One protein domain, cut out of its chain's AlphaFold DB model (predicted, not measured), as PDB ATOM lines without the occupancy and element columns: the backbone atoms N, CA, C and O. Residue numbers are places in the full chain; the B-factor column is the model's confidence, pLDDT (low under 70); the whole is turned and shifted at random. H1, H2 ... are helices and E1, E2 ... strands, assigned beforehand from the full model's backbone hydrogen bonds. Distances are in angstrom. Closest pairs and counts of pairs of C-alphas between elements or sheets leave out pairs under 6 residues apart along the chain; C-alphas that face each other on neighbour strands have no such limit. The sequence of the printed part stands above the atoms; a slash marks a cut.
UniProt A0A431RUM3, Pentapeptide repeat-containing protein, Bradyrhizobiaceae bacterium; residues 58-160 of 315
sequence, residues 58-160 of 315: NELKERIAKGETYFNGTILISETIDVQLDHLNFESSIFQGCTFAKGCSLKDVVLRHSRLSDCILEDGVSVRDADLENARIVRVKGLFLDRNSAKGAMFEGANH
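Overview. This is residues 58 to 160 of the 315 residues of the protein "Pentapeptide repeat-containing protein" of Bradyrhizobiaceae bacterium (UniProt A0A431RUM3). A chain with little regular structure winds in stacked turns as a short solenoid; the short strands E1 to E5 stack into a flat wall along one side, and H1 caps the E1 end. The printed part has 103 residues, with H1 then E1 to E5 along the chain; the sheet runs E1 E2 E3 E4 E5, parallel. The class is mixed, with 23 residues in named elements. It is compact, radius of gyration of the C-alphas 12.0 A, spanning 34 by 23 by 23 A.

Along the chain. E1 is residues 75 to 77, 6.7 A, from C-alpha 75 at (100.571, 119.995, 131.884). E2 is 94 to 96, 6.3 A; E3 115 to 117, 6.2 A; E4 136 to 138, 6.4 A; E5 154 to 156, 6.3 A, ending at (95.747, 137.273, 141.092). H1 is 58 to 65, 10.5 A.

Arrangement. N 76 and O 94 of neighbours E1 and E2 are 2.9 A apart, within hydrogen-bond range, as are N 95 and O 115 of E2 and E3, 2.8 A, N 116 and O 136 of E3 and E4, 2.9 A, and N 137 and O 154 of E4 and E5, 2.8 A. H1 is not on the sheet; its O i to N i+4 pairs are each within range.

Size, cuts and confidence. C-alphas 66 and 157, the two farthest apart, are 35.9 A apart. The printed part has no cut. The four links between strands are long. No printed residue is under 70 in pLDDT.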
ATOM      1  N   ASN A  58     111.771 116.584 132.716       97.88
ATOM      2  CA  ASN A  58     112.812 115.837 132.003       97.88
ATOM      3  C   ASN A  58     112.428 115.572 130.541       97.88
ATOM      4  O   ASN A  58     113.237 115.798 129.646       97.88
ATOM      5  N   GLU A  59     111.183 115.163 130.285       97.44
ATOM      6  CA  GLU A  59     110.693 114.964 128.918       97.44
ATOM      7  C   GLU A  59     110.688 116.283 128.133       97.44
ATOM      8  O   GLU A  59     111.128 116.331 126.983       97.44
ATOM      9  N   LEU A  60     110.250 117.375 128.771       97.50
ATOM     10  CA  LEU A  60     110.314 118.709 128.179       97.50
ATOM     11  C   LEU A  60     111.761 119.076 127.804       97.50
ATOM     12  O   LEU A  60     112.021 119.489 126.675       97.50
ATOM     13  N   LYS A  61     112.712 118.866 128.720       97.50
ATOM     14  CA  LYS A  61     114.147 119.119 128.517       97.50
ATOM     15  C   LYS A  61     114.727 118.317 127.355       97.50
ATOM     16  O   LYS A  61     115.424 118.882 126.515       97.50
ATOM     17  N   GLU A  62     114.415 117.026 127.270       96.94
ATOM     18  CA  GLU A  62     114.859 116.169 126.167       96.94
ATOM     19  C   GLU A  62     114.313 116.633 124.812       96.94
ATOM     20  O   GLU A  62     115.021 116.587 123.806       96.94
ATOM     21  N   ARG A  63     113.063 117.100 124.766       95.88
ATOM     22  CA  ARG A  63     112.422 117.550 123.521       95.88
ATOM     23  C   ARG A  63     112.900 118.923 123.077       95.88
ATOM     24  O   ARG A  63     113.152 119.121 121.889       95.88
ATOM     25  N   ILE A  64     113.153 119.830 124.020       95.81
ATOM     26  CA  ILE A  64     113.856 121.090 123.742       95.81
ATOM     27  C   ILE A  64     115.250 120.796 123.172       95.81
ATOM     28  O   ILE A  64     115.646 121.401 122.178       95.81
ATOM     29  N   ALA A  65     115.976 119.816 123.724       95.81
ATOM     30  CA  ALA A  65     117.286 119.415 123.203       95.81
ATOM     31  C   ALA A  65     117.226 118.826 121.777       95.81
ATOM     32  O   ALA A  65     118.203 118.920 121.036       95.81
ATOM     33  N   LYS A  66     116.077 118.268 121.365       95.44
ATOM     34  CA  LYS A  66     115.806 117.828 119.982       95.44
ATOM     35  C   LYS A  66     115.399 118.974 119.044       95.44
ATOM     36  O   LYS A  66     115.217 118.736 117.853       95.44
ATOM     37  N   GLY A  67     115.273 120.201 119.553       93.12
ATOM     38  CA  GLY A  67     114.881 121.379 118.781       93.12
ATOM     39  C   GLY A  67     113.371 121.531 118.589       93.12
ATOM     40  O   GLY A  67     112.945 122.278 117.710       93.12
ATOM     41  N   GLU A  68     112.551 120.830 119.377       93.62
ATOM     42  CA  GLU A  68     111.104 121.031 119.349       93.62
ATOM     43  C   GLU A  68     110.731 122.394 119.949       93.62
ATOM     44  O   GLU A  68     111.278 122.811 120.968       93.62
ATOM     45  N   THR A  69     109.782 123.090 119.316       94.06
ATOM     46  CA  THR A  69     109.315 124.418 119.759       94.06
ATOM     47  C   THR A  69     107.825 124.470 120.088       94.06
ATOM     48  O   THR A  69     107.343 125.486 120.584       94.06
ATOM     49  N   TYR A  70     107.084 123.407 119.769       95.00
ATOM     50  CA  TYR A  70     105.641 123.312 119.965       95.00
ATOM     51  C   TYR A  70     105.357 122.468 121.206       95.00
ATOM     52  O   TYR A  70     105.606 121.268 121.196       95.00
ATOM     53  N   PHE A  71     104.831 123.099 122.250       96.19
ATOM     54  CA  PHE A  71     104.519 122.498 123.547       96.19
ATOM     55  C   PHE A  71     103.113 122.897 124.032       96.19
ATOM     56  O   PHE A  71     102.857 122.986 125.235       96.19
ATOM     57  N   ASN A  72     102.180 123.161 123.111       95.88
ATOM     58  CA  ASN A  72     100.811 123.544 123.462       95.88
ATOM     59  C   ASN A  72     100.131 122.456 124.296       95.88
ATOM     60  O   ASN A  72     100.338 121.269 124.045       95.88
ATOM     61  N   GLY A  73      99.309 122.880 125.257       96.06
ATOM     62  CA  GLY A  73      98.550 121.988 126.135       96.06
ATOM     63  C   GLY A  73      99.372 121.293 127.224       96.06
ATOM     64  O   GLY A  73      98.791 120.593 128.040       96.06
ATOM     65  N   THR A  74     100.689 121.521 127.294       97.62
ATOM     66  CA  THR A  74     101.579 120.900 128.288       97.62
ATOM     67  C   THR A  74     101.044 121.069 129.710       97.62
ATOM     68  O   THR A  74     100.717 122.178 130.129       97.62
ATOM     69  N   ILE A  75     100.996 119.980 130.480       97.94
ATOM     70  CA  ILE A  75     100.571 119.995 131.884       97.94
ATOM     71  C   ILE A  75     101.751 119.559 132.750       97.94
ATOM     72  O   ILE A  75     102.112 118.385 132.751       97.94
ATOM     73  N   LEU A  76     102.318 120.494 133.513       97.94
ATOM     74  CA  LEU A  76     103.372 120.232 134.494       97.94
ATOM     75  C   LEU A  76     102.888 120.601 135.897       97.94
ATOM     76  O   LEU A  76     102.334 121.684 136.122       97.94
ATOM     77  N   ILE A  77     103.098 119.693 136.851       98.12
ATOM     78  CA  ILE A  77     102.621 119.834 138.227       98.12
ATOM     79  C   ILE A  77     103.769 119.544 139.190       98.12
ATOM     80  O   ILE A  77     104.273 118.431 139.226       98.12
ATOM     81  N   SER A  78     104.126 120.522 140.024       96.75
ATOM     82  CA  SER A  78     105.182 120.419 141.046       96.75
ATOM     83  C   SER A  78     106.566 120.050 140.496       96.75
ATOM     84  O   SER A  78     107.376 119.436 141.185       96.75
ATOM     85  N   GLU A  79     106.840 120.441 139.255       97.38
ATOM     86  CA  GLU A  79     108.105 120.168 138.577       97.38
ATOM     87  C   GLU A  79     109.116 121.303 138.792       97.38
ATOM     88  O   GLU A  79     108.745 122.469 138.965       97.38
ATOM     89  N   THR A  80     110.406 120.972 138.728       97.94
ATOM     90  CA  THR A  80     111.481 121.971 138.657       97.94
ATOM     91  C   THR A  80     111.955 122.088 137.216       97.94
ATOM     92  O   THR A  80     112.404 121.107 136.630       97.94
ATOM     93  N   ILE A  81     111.847 123.283 136.642       97.88
ATOM     94  CA  ILE A  81     112.200 123.572 135.254       97.88
ATOM     95  C   ILE A  81     113.521 124.338 135.245       97.88
ATOM     96  O   ILE A  81     113.576 125.502 135.641       97.88
ATOM     97  N   ASP A  82     114.584 123.672 134.796       97.19
ATOM     98  CA  ASP A  82     115.968 124.168 134.794       97.19
ATOM     99  C   ASP A  82     116.528 124.404 133.379       97.19
ATOM    100  O   ASP A  82     117.740 124.418 133.158       97.19
ATOM    101  N   VAL A  83     115.639 124.580 132.402       96.88
ATOM    102  CA  VAL A  83     115.963 124.740 130.981       96.88
ATOM    103  C   VAL A  83     115.509 126.093 130.453       96.88
ATOM    104  O   VAL A  83     114.543 126.666 130.941       96.88
ATOM    105  N   GLN A  84     116.192 126.596 129.424       97.31
ATOM    106  CA  GLN A  84     115.772 127.811 128.728       97.31
ATOM    107  C   GLN A  84     114.480 127.539 127.953       97.31
ATOM    108  O   GLN A  84     114.432 126.617 127.141       97.31
ATOM    109  N   LEU A  85     113.450 128.350 128.199       96.88
ATOM    110  CA  LEU A  85     112.139 128.248 127.550       96.88
ATOM    111  C   LEU A  85     111.924 129.337 126.493       96.88
ATOM    112  O   LEU A  85     110.791 129.638 126.105       96.88
ATOM    113  N   ASP A  86     113.017 129.945 126.042       95.38
ATOM    114  CA  ASP A  86     112.992 131.005 125.051       95.38
ATOM    115  C   ASP A  86     112.375 130.509 123.751       95.38
ATOM    116  O   ASP A  86     112.689 129.425 123.260       95.38
ATOM    117  N   HIS A  87     111.530 131.347 123.156       93.25
ATOM    118  CA  HIS A  87     110.964 131.102 121.836       93.25
ATOM    119  C   HIS A  87     110.072 129.851 121.734       93.25
ATOM    120  O   HIS A  87     109.800 129.385 120.626       93.25
ATOM    121  N   LEU A  88     109.592 129.313 122.857       95.06
ATOM    122  CA  LEU A  88     108.733 128.130 122.885       95.06
ATOM    123  C   LEU A  88     107.245 128.498 122.853       95.06
ATOM    124  O   LEU A  88     106.842 129.585 123.276       95.06
ATOM    125  N   ASN A  89     106.416 127.585 122.347       95.56
ATOM    126  CA  ASN A  89     104.966 127.734 122.340       95.56
ATOM    127  C   ASN A  89     104.318 126.826 123.387       95.56
ATOM    128  O   ASN A  89     104.302 125.616 123.222       95.56
ATOM    129  N   PHE A  90     103.793 127.423 124.452       97.00
ATOM    130  CA  PHE A  90     103.075 126.779 125.551       97.00
ATOM    131  C   PHE A  90     101.624 127.273 125.628       97.00
ATOM    132  O   PHE A  90     101.036 127.367 126.711       97.00
ATOM    133  N   GLU A  91     101.010 127.604 124.494       95.94
ATOM    134  CA  GLU A  91      99.609 128.014 124.466       95.94
ATOM    135  C   GLU A  91      98.703 126.946 125.104       95.94
ATOM    136  O   GLU A  91      98.871 125.742 124.897       95.94
ATOM    137  N   SER A  92      97.749 127.396 125.922       96.94
ATOM    138  CA  SER A  92      96.830 126.559 126.707       96.94
ATOM    139  C   SER A  92      97.499 125.575 127.683       96.94
ATOM    140  O   SER A  92      96.853 124.639 128.143       96.94
ATOM    141  N   SER A  93      98.776 125.778 128.027       98.06
ATOM    142  CA  SER A  93      99.494 124.923 128.985       98.06
ATOM    143  C   SER A  93      99.124 125.232 130.437       98.06
ATOM    144  O   SER A  93      98.700 126.341 130.772       98.06
ATOM    145  N   ILE A  94      99.313 124.258 131.325       98.38
ATOM    146  CA  ILE A  94      99.068 124.366 132.762       98.38
ATOM    147  C   ILE A  94     100.374 124.100 133.508       98.38
ATOM    148  O   ILE A  94     100.906 122.996 133.475       98.38
ATOM    149  N   PHE A  95     100.846 125.107 134.237       98.19
ATOM    150  CA  PHE A  95     101.954 125.012 135.179       98.19
ATOM    151  C   PHE A  95     101.399 125.223 136.587       98.19
ATOM    152  O   PHE A  95     100.967 126.324 136.938       98.19
ATOM    153  N   GLN A  96     101.377 124.167 137.397       98.44
ATOM    154  CA  GLN A  96     100.870 124.224 138.766       98.44
ATOM    155  C   GLN A  96     101.969 123.864 139.761       98.44
ATOM    156  O   GLN A  96     102.541 122.786 139.672       98.44
ATOM    157  N   GLY A  97     102.278 124.745 140.713       98.00
ATOM    158  CA  GLY A  97     103.308 124.485 141.728       98.00
ATOM    159  C   GLY A  97     104.722 124.320 141.161       98.00
ATOM    160  O   GLY A  97     105.580 123.750 141.827       98.00
ATOM    161  N   CYS A  98     104.966 124.751 139.920       98.38
ATOM    162  CA  CYS A  98     106.259 124.572 139.265       98.38
ATOM    163  C   CYS A  98     107.281 125.594 139.774       98.38
ATOM    164  O   CYS A  98     106.944 126.758 140.013       98.38
ATOM    165  N   THR A  99     108.539 125.175 139.880       98.38
ATOM    166  CA  THR A  99     109.668 126.057 140.195       98.38
ATOM    167  C   THR A  99     110.509 126.259 138.942       98.38
ATOM    168  O   THR A  99     111.056 125.304 138.405       98.38
ATOM    169  N   PHE A 100     110.611 127.496 138.466       98.06
ATOM    170  CA  PHE A 100     111.514 127.875 137.385       98.06
ATOM    171  C   PHE A 100     112.853 128.239 138.016       98.06
ATOM    172  O   PHE A 100     112.941 129.225 138.752       98.06
ATOM    173  N   ALA A 101     113.864 127.408 137.771       97.94
ATOM    174  CA  ALA A 101     115.157 127.516 138.428       97.94
ATOM    175  C   ALA A 101     115.921 128.769 137.982       97.94
ATOM    176  O   ALA A 101     115.715 129.306 136.887       97.94
ATOM    177  N   LYS A 102     116.850 129.213 138.828       96.88
ATOM    178  CA  LYS A 102     117.716 130.366 138.584       96.88
ATOM    179  C   LYS A 102     118.342 130.341 137.187       96.88
ATOM    180  O   LYS A 102     119.009 129.388 136.793       96.88
ATOM    181  N   GLY A 103     118.175 131.449 136.466       92.50
ATOM    182  CA  GLY A 103     118.709 131.631 135.117       92.50
ATOM    183  C   GLY A 103     117.833 131.063 133.998       92.50
ATOM    184  O   GLY A 103     118.193 131.243 132.838       92.50
ATOM    185  N   CYS A 104     116.694 130.430 134.303       96.38
ATOM    186  CA  CYS A 104     115.677 130.112 133.301       96.38
ATOM    187  C   CYS A 104     115.187 131.404 132.624       96.38
ATOM    188  O   CYS A 104     114.810 132.365 133.291       96.38
ATOM    189  N   SER A 105     115.160 131.435 131.297       95.94
ATOM    190  CA  SER A 105     114.590 132.533 130.521       95.94
ATOM    191  C   SER A 105     113.285 132.089 129.865       95.94
ATOM    192  O   SER A 105     113.158 130.963 129.385       95.94
ATOM    193  N   LEU A 106     112.295 132.980 129.904       96.56
ATOM    194  CA  LEU A 106     111.000 132.863 129.240       96.56
ATOM    195  C   LEU A 106     110.865 134.015 128.238       96.56
ATOM    196  O   LEU A 106     109.905 134.791 128.280       96.56
ATOM    197  N   LYS A 107     111.876 134.195 127.384       95.12
ATOM    198  CA  LYS A 107     111.904 135.276 126.400       95.12
ATOM    199  C   LYS A 107     111.091 134.903 125.170       95.12
ATOM    200  O   LYS A 107     111.342 133.872 124.551       95.12
ATOM    201  N   ASP A 108     110.166 135.774 124.767       93.38
ATOM    202  CA  ASP A 108     109.345 135.587 123.560       93.38
ATOM    203  C   ASP A 108     108.651 134.205 123.545       93.38
ATOM    204  O   ASP A 108     108.497 133.553 122.510       93.38
ATOM    205  N   VAL A 109     108.265 133.738 124.738       95.50
ATOM    206  CA  VAL A 109     107.485 132.517 124.937       95.50
ATOM    207  C   VAL A 109     106.006 132.815 124.691       95.50
ATOM    208  O   VAL A 109     105.504 133.880 125.062       95.50
ATOM    209  N   VAL A 110     105.282 131.886 124.071       95.56
ATOM    210  CA  VAL A 110     103.831 132.005 123.878       95.56
ATOM    211  C   VAL A 110     103.130 131.256 125.004       95.56
ATOM    212  O   VAL A 110     103.238 130.043 125.113       95.56
ATOM    213  N   LEU A 111     102.410 131.982 125.850       96.81
ATOM    214  CA  LEU A 111     101.702 131.485 127.034       96.81
ATOM    215  C   LEU A 111     100.216 131.882 126.983       96.81
ATOM    216  O   LEU A 111      99.560 132.039 128.015       96.81
ATOM    217  N   ARG A 112      99.660 132.046 125.778       96.06
ATOM    218  CA  ARG A 112      98.257 132.427 125.585       96.06
ATOM    219  C   ARG A 112      97.327 131.405 126.205       96.06
ATOM    220  O   ARG A 112      97.565 130.207 126.067       96.06
ATOM    221  N   HIS A 113      96.286 131.864 126.891       97.44
ATOM    222  CA  HIS A 113      95.317 130.994 127.573       97.44
ATOM    223  C   HIS A 113      95.938 130.002 128.580       97.44
ATOM    224  O   HIS A 113      95.251 129.098 129.057       97.44
ATOM    225  N   SER A 114      97.225 130.147 128.910       98.06
ATOM    226  CA  SER A 114      97.904 129.259 129.845       98.06
ATOM    227  C   SER A 114      97.486 129.566 131.281       98.06
ATOM    228  O   SER A 114      96.966 130.642 131.596       98.06
ATOM    229  N   ARG A 115      97.721 128.611 132.177       98.38
ATOM    230  CA  ARG A 115      97.513 128.781 133.611       98.38
ATOM    231  C   ARG A 115      98.828 128.579 134.343       98.38
ATOM    232  O   ARG A 115      99.369 127.483 134.320       98.38
ATOM    233  N   LEU A 116      99.293 129.616 135.031       98.12
ATOM    234  CA  LEU A 116     100.420 129.547 135.955       98.12
ATOM    235  C   LEU A 116      99.869 129.759 137.362       98.12
ATOM    236  O   LEU A 116      99.462 130.867 137.709       98.12
ATOM    237  N   SER A 117      99.808 128.704 138.164       98.12
ATOM    238  CA  SER A 117      99.262 128.755 139.524       98.12
ATOM    239  C   SER A 117     100.271 128.247 140.537       98.12
ATOM    240  O   SER A 117     100.799 127.153 140.367       98.12
ATOM    241  N   ASP A 118     100.504 129.021 141.598       97.81
ATOM    242  CA  ASP A 118     101.422 128.662 142.689       97.81
ATOM    243  C   ASP A 118     102.868 128.415 142.220       97.81
ATOM    244  O   ASP A 118     103.625 127.695 142.863       97.81
ATOM    245  N   CYS A 119     103.260 129.006 141.087       97.94
ATOM    246  CA  CYS A 119     104.612 128.871 140.557       97.94
ATOM    247  C   CYS A 119     105.604 129.792 141.277       97.94
ATOM    248  O   CYS A 119     105.262 130.895 141.720       97.94
ATOM    249  N   ILE A 120     106.860 129.363 141.324       97.94
ATOM    250  CA  ILE A 120     107.980 130.138 141.855       97.94
ATOM    251  C   ILE A 120     108.948 130.401 140.705       97.94
ATOM    252  O   ILE A 120     109.475 129.462 140.118       97.94
ATOM    253  N   LEU A 121     109.167 131.668 140.370       97.62
ATOM    254  CA  LEU A 121     110.247 132.095 139.488       97.62
ATOM    255  C   LEU A 121     111.406 132.517 140.388       97.62
ATOM    256  O   LEU A 121     111.284 133.497 141.123       97.62
ATOM    257  N   GLU A 122     112.485 131.737 140.396       97.50
ATOM    258  CA  GLU A 122     113.666 132.055 141.200       97.50
ATOM    259  C   GLU A 122     114.367 133.332 140.712       97.50
ATOM    260  O   GLU A 122     114.126 133.840 139.612       97.50
ATOM    261  N   ASP A 123     115.268 133.861 141.539       94.81
ATOM    262  CA  ASP A 123     116.007 135.082 141.226       94.81
ATOM    263  C   ASP A 123     116.736 134.973 139.882       94.81
ATOM    264  O   ASP A 123     117.524 134.056 139.639       94.81
ATOM    265  N   GLY A 124     116.511 135.955 139.011       91.19
ATOM    266  CA  GLY A 124     117.109 136.009 137.678       91.19
ATOM    267  C   GLY A 124     116.297 135.313 136.587       91.19
ATOM    268  O   GLY A 124     116.703 135.383 135.428       91.19
ATOM    269  N   VAL A 125     115.156 134.697 136.911       95.88
ATOM    270  CA  VAL A 125     114.213 134.245 135.884       95.88
ATOM    271  C   VAL A 125     113.541 135.453 135.239       95.88
ATOM    272  O   VAL A 125     112.961 136.306 135.909       95.88
ATOM    273  N   SER A 126     113.629 135.536 133.914       91.50
ATOM    274  CA  SER A 126     113.157 136.688 133.145       91.50
ATOM    275  C   SER A 126     111.987 136.299 132.248       91.50
ATOM    276  O   SER A 126     112.147 135.467 131.359       91.50
ATOM    277  N   VAL A 127     110.837 136.958 132.419       95.44
ATOM    278  CA  VAL A 127     109.689 136.864 131.501       95.44
ATOM    279  C   VAL A 127     109.669 138.130 130.647       95.44
ATOM    280  O   VAL A 127     109.140 139.166 131.057       95.44
ATOM    281  N   ARG A 128     110.325 138.060 129.486       95.12
ATOM    282  CA  ARG A 128     110.517 139.192 128.566       95.12
ATOM    283  C   ARG A 128     109.823 138.940 127.247       95.12
ATOM    284  O   ARG A 128     109.963 137.856 126.694       95.12
ATOM    285  N   ASP A 129     109.141 139.946 126.712       93.88
ATOM    286  CA  ASP A 129     108.498 139.872 125.391       93.88
ATOM    287  C   ASP A 129     107.529 138.670 125.225       93.88
ATOM    288  O   ASP A 129     107.186 138.278 124.108       93.88
ATOM    289  N   ALA A 130     107.089 138.059 126.327       95.75
ATOM    290  CA  ALA A 130     106.216 136.899 126.339       95.75
ATOM    291  C   ALA A 130     104.785 137.288 125.959       95.75
ATOM    292  O   ALA A 130     104.312 138.396 126.237       95.75
ATOM    293  N   ASP A 131     104.074 136.346 125.346       95.69
ATOM    294  CA  ASP A 131     102.662 136.498 125.027       95.69
ATOM    295  C   ASP A 131     101.792 135.831 126.093       95.69
ATOM    296  O   ASP A 131     101.568 134.623 126.065       95.69
ATOM    297  N   LEU A 132     101.324 136.629 127.050       96.94
ATOM    298  CA  LEU A 132     100.458 136.233 128.159       96.94
ATOM    299  C   LEU A 132      98.981 136.545 127.863       96.94
ATOM    300  O   LEU A 132      98.189 136.663 128.798       96.94
ATOM    301  N   GLU A 133      98.583 136.729 126.598       96.06
ATOM    302  CA  GLU A 133      97.198 137.064 126.255       96.06
ATOM    303  C   GLU A 133      96.212 136.031 126.832       96.06
ATOM    304  O   GLU A 133      96.342 134.821 126.629       96.06
ATOM    305  N   ASN A 134      95.228 136.512 127.597       97.44
ATOM    306  CA  ASN A 134      94.255 135.693 128.327       97.44
ATOM    307  C   ASN A 134      94.874 134.625 129.259       97.44
ATOM    308  O   ASN A 134      94.195 133.665 129.631       97.44
ATOM    309  N   ALA A 135      96.147 134.760 129.640       97.88
ATOM    310  CA  ALA A 135      96.783 133.866 130.598       97.88
ATOM    311  C   ALA A 135      96.231 134.110 132.006       97.88
ATOM    312  O   ALA A 135      95.935 135.242 132.401       97.88
ATOM    313  N   ARG A 136      96.127 133.044 132.799       98.12
ATOM    314  CA  ARG A 136      95.720 133.117 134.201       98.12
ATOM    315  C   ARG A 136      96.924 132.869 135.101       98.12
ATOM    316  O   ARG A 136      97.396 131.742 135.209       98.12
ATOM    317  N   ILE A 137      97.380 133.917 135.776       97.50
ATOM    318  CA  ILE A 137      98.576 133.928 136.617       97.50
ATOM    319  C   ILE A 137      98.142 134.152 138.069       97.50
ATOM    320  O   ILE A 137      97.750 135.254 138.452       97.50
ATOM    321  N   VAL A 138      98.184 133.094 138.880       97.38
ATOM    322  CA  VAL A 138      97.662 133.078 140.256       97.38
ATOM    323  C   VAL A 138      98.771 132.728 141.242       97.38
ATOM    324  O   VAL A 138      99.378 131.666 141.143       97.38
ATOM    325  N   ARG A 139      99.010 133.601 142.227       96.88
ATOM    326  CA  ARG A 139      99.986 133.422 143.319       96.88
ATOM    327  C   ARG A 139     101.396 133.068 142.836       96.88
ATOM    328  O   ARG A 139     102.120 132.320 143.487       96.88
ATOM    329  N   VAL A 140     101.788 133.622 141.695       97.12
ATOM    330  CA  VAL A 140     103.114 133.410 141.123       97.12
ATOM    331  C   VAL A 140     104.125 134.342 141.795       97.12
ATOM    332  O   VAL A 140     103.959 135.566 141.780       97.12
ATOM    333  N   LYS A 141     105.168 133.767 142.400       96.75
ATOM    334  CA  LYS A 141     106.251 134.502 143.074       96.75
ATOM    335  C   LYS A 141     107.394 134.787 142.102       96.75
ATOM    336  O   LYS A 141     107.676 133.960 141.247       96.75
ATOM    337  N   GLY A 142     108.040 135.945 142.243       95.00
ATOM    338  CA  GLY A 142     109.187 136.334 141.409       95.00
ATOM    339  C   GLY A 142     108.836 136.711 139.966       95.00
ATOM    340  O   GLY A 142     109.729 136.950 139.161       95.00
ATOM    341  N   LEU A 143     107.546 136.792 139.617       95.38
ATOM    342  CA  LEU A 143     107.127 137.226 138.289       95.38
ATOM    343  C   LEU A 143     107.607 138.652 138.024       95.38
ATOM    344  O   LEU A 143     107.223 139.568 138.751       95.38
ATOM    345  N   PHE A 144     108.358 138.826 136.942       93.38
ATOM    346  CA  PHE A 144     108.835 140.116 136.469       93.38
ATOM    347  C   PHE A 144     108.391 140.346 135.028       93.38
ATOM    348  O   PHE A 144     108.792 139.600 134.137       93.38
ATOM    349  N   LEU A 145     107.533 141.346 134.806       93.81
ATOM    350  CA  LEU A 145     107.018 141.681 133.487       93.81
ATOM    351  C   LEU A 145     107.853 142.784 132.837       93.81
ATOM    352  O   LEU A 145     107.945 143.897 133.357       93.81
ATOM    353  N   ASP A 146     108.381 142.486 131.656       94.62
ATOM    354  CA  ASP A 146     109.184 143.396 130.853       94.62
ATOM    355  C   ASP A 146     108.790 143.233 129.377       94.62
ATOM    356  O   ASP A 146     109.124 142.236 128.738       94.62
ATOM    357  N   ARG A 147     108.012 144.192 128.853       91.94
ATOM    358  CA  ARG A 147     107.506 144.209 127.461       91.94
ATOM    359  C   ARG A 147     106.586 143.043 127.069       91.94
ATOM    360  O   ARG A 147     106.487 142.683 125.900       91.94
ATOM    361  N   ASN A 148     105.879 142.447 128.025       93.50
ATOM    362  CA  ASN A 148     104.982 141.318 127.749       93.50
ATOM    363  C   ASN A 148     103.624 141.774 127.200       93.50
ATOM    364  O   ASN A 148     103.065 142.756 127.685       93.50
ATOM    365  N   SER A 149     103.048 141.012 126.268       93.75
ATOM    366  CA  SER A 149     101.626 141.133 125.916       93.75
ATOM    367  C   SER A 149     100.804 140.527 127.049       93.75
ATOM    368  O   SER A 149     100.923 139.341 127.327       93.75
ATOM    369  N   ALA A 150      99.996 141.329 127.732       94.31
ATOM    370  CA  ALA A 150      99.180 140.939 128.880       94.31
ATOM    371  C   ALA A 150      97.688 141.252 128.660       94.31
ATOM    372  O   ALA A 150      96.917 141.409 129.613       94.31
ATOM    373  N   LYS A 151      97.257 141.358 127.397       93.56
ATOM    374  CA  LYS A 151      95.867 141.651 127.038       93.56
ATOM    375  C   LYS A 151      94.934 140.569 127.589       93.56
ATOM    376  O   LYS A 151      95.109 139.390 127.310       93.56
ATOM    377  N   GLY A 152      93.959 140.961 128.407       93.69
ATOM    378  CA  GLY A 152      93.028 140.017 129.040       93.69
ATOM    379  C   GLY A 152      93.665 139.057 130.055       93.69
ATOM    380  O   GLY A 152      92.970 138.192 130.583       93.69
ATOM    381  N   ALA A 153      94.963 139.195 130.352       95.56
ATOM    382  CA  ALA A 153      95.631 138.375 131.348       95.56
ATOM    383  C   ALA A 153      95.077 138.676 132.747       95.56
ATOM    384  O   ALA A 153      94.867 139.833 133.124       95.56
ATOM    385  N   MET A 154      94.857 137.628 133.532       96.38
ATOM    386  CA  MET A 154      94.392 137.736 134.911       96.38
ATOM    387  C   MET A 154      95.564 137.517 135.855       96.38
ATOM    388  O   MET A 154      96.117 136.419 135.905       96.38
ATOM    389  N   PHE A 155      95.913 138.542 136.631       96.31
ATOM    390  CA  PHE A 155      96.954 138.471 137.654       96.31
ATOM    391  C   PHE A 155      96.319 138.519 139.045       96.31
ATOM    392  O   PHE A 155      95.839 139.564 139.482       96.31
ATOM    393  N   GLU A 156      96.323 137.395 139.753       95.88
ATOM    394  CA  GLU A 156      95.747 137.273 141.092       95.88
ATOM    395  C   GLU A 156      96.855 136.952 142.100       95.88
ATOM    396  O   GLU A 156      97.518 135.924 141.999       95.88
ATOM    397  N   GLY A 157      97.096 137.833 143.075       92.31
ATOM    398  CA  GLY A 157      98.135 137.618 144.095       92.31
ATOM    399  C   GLY A 157      99.580 137.645 143.570       92.31
ATOM    400  O   GLY A 157     100.483 137.175 144.256       92.31
ATOM    401  N   ALA A 158      99.809 138.170 142.363       90.75
ATOM    402  CA  ALA A 158     101.146 138.423 141.836       90.75
ATOM    403  C   ALA A 158     101.683 139.762 142.374       90.75
ATOM    404  O   ALA A 158     101.124 140.824 142.096       90.75
ATOM    405  N   ASN A 159     102.795 139.724 143.110       89.12
ATOM    406  CA  ASN A 159     103.438 140.908 143.697       89.12
ATOM    407  C   ASN A 159     104.434 141.562 142.726       89.12
ATOM    408  O   ASN A 159     105.601 141.757 143.054       89.12
ATOM    409  N   HIS A 160     103.989 141.870 141.508       92.94
ATOM    410  CA  HIS A 160     104.850 142.485 140.500       92.94
ATOM    411  C   HIS A 160     104.835 144.026 140.610       92.94
ATOM    412  O   HIS A 160     103.739 144.598 140.649       92.94
TER     413      HIS A 160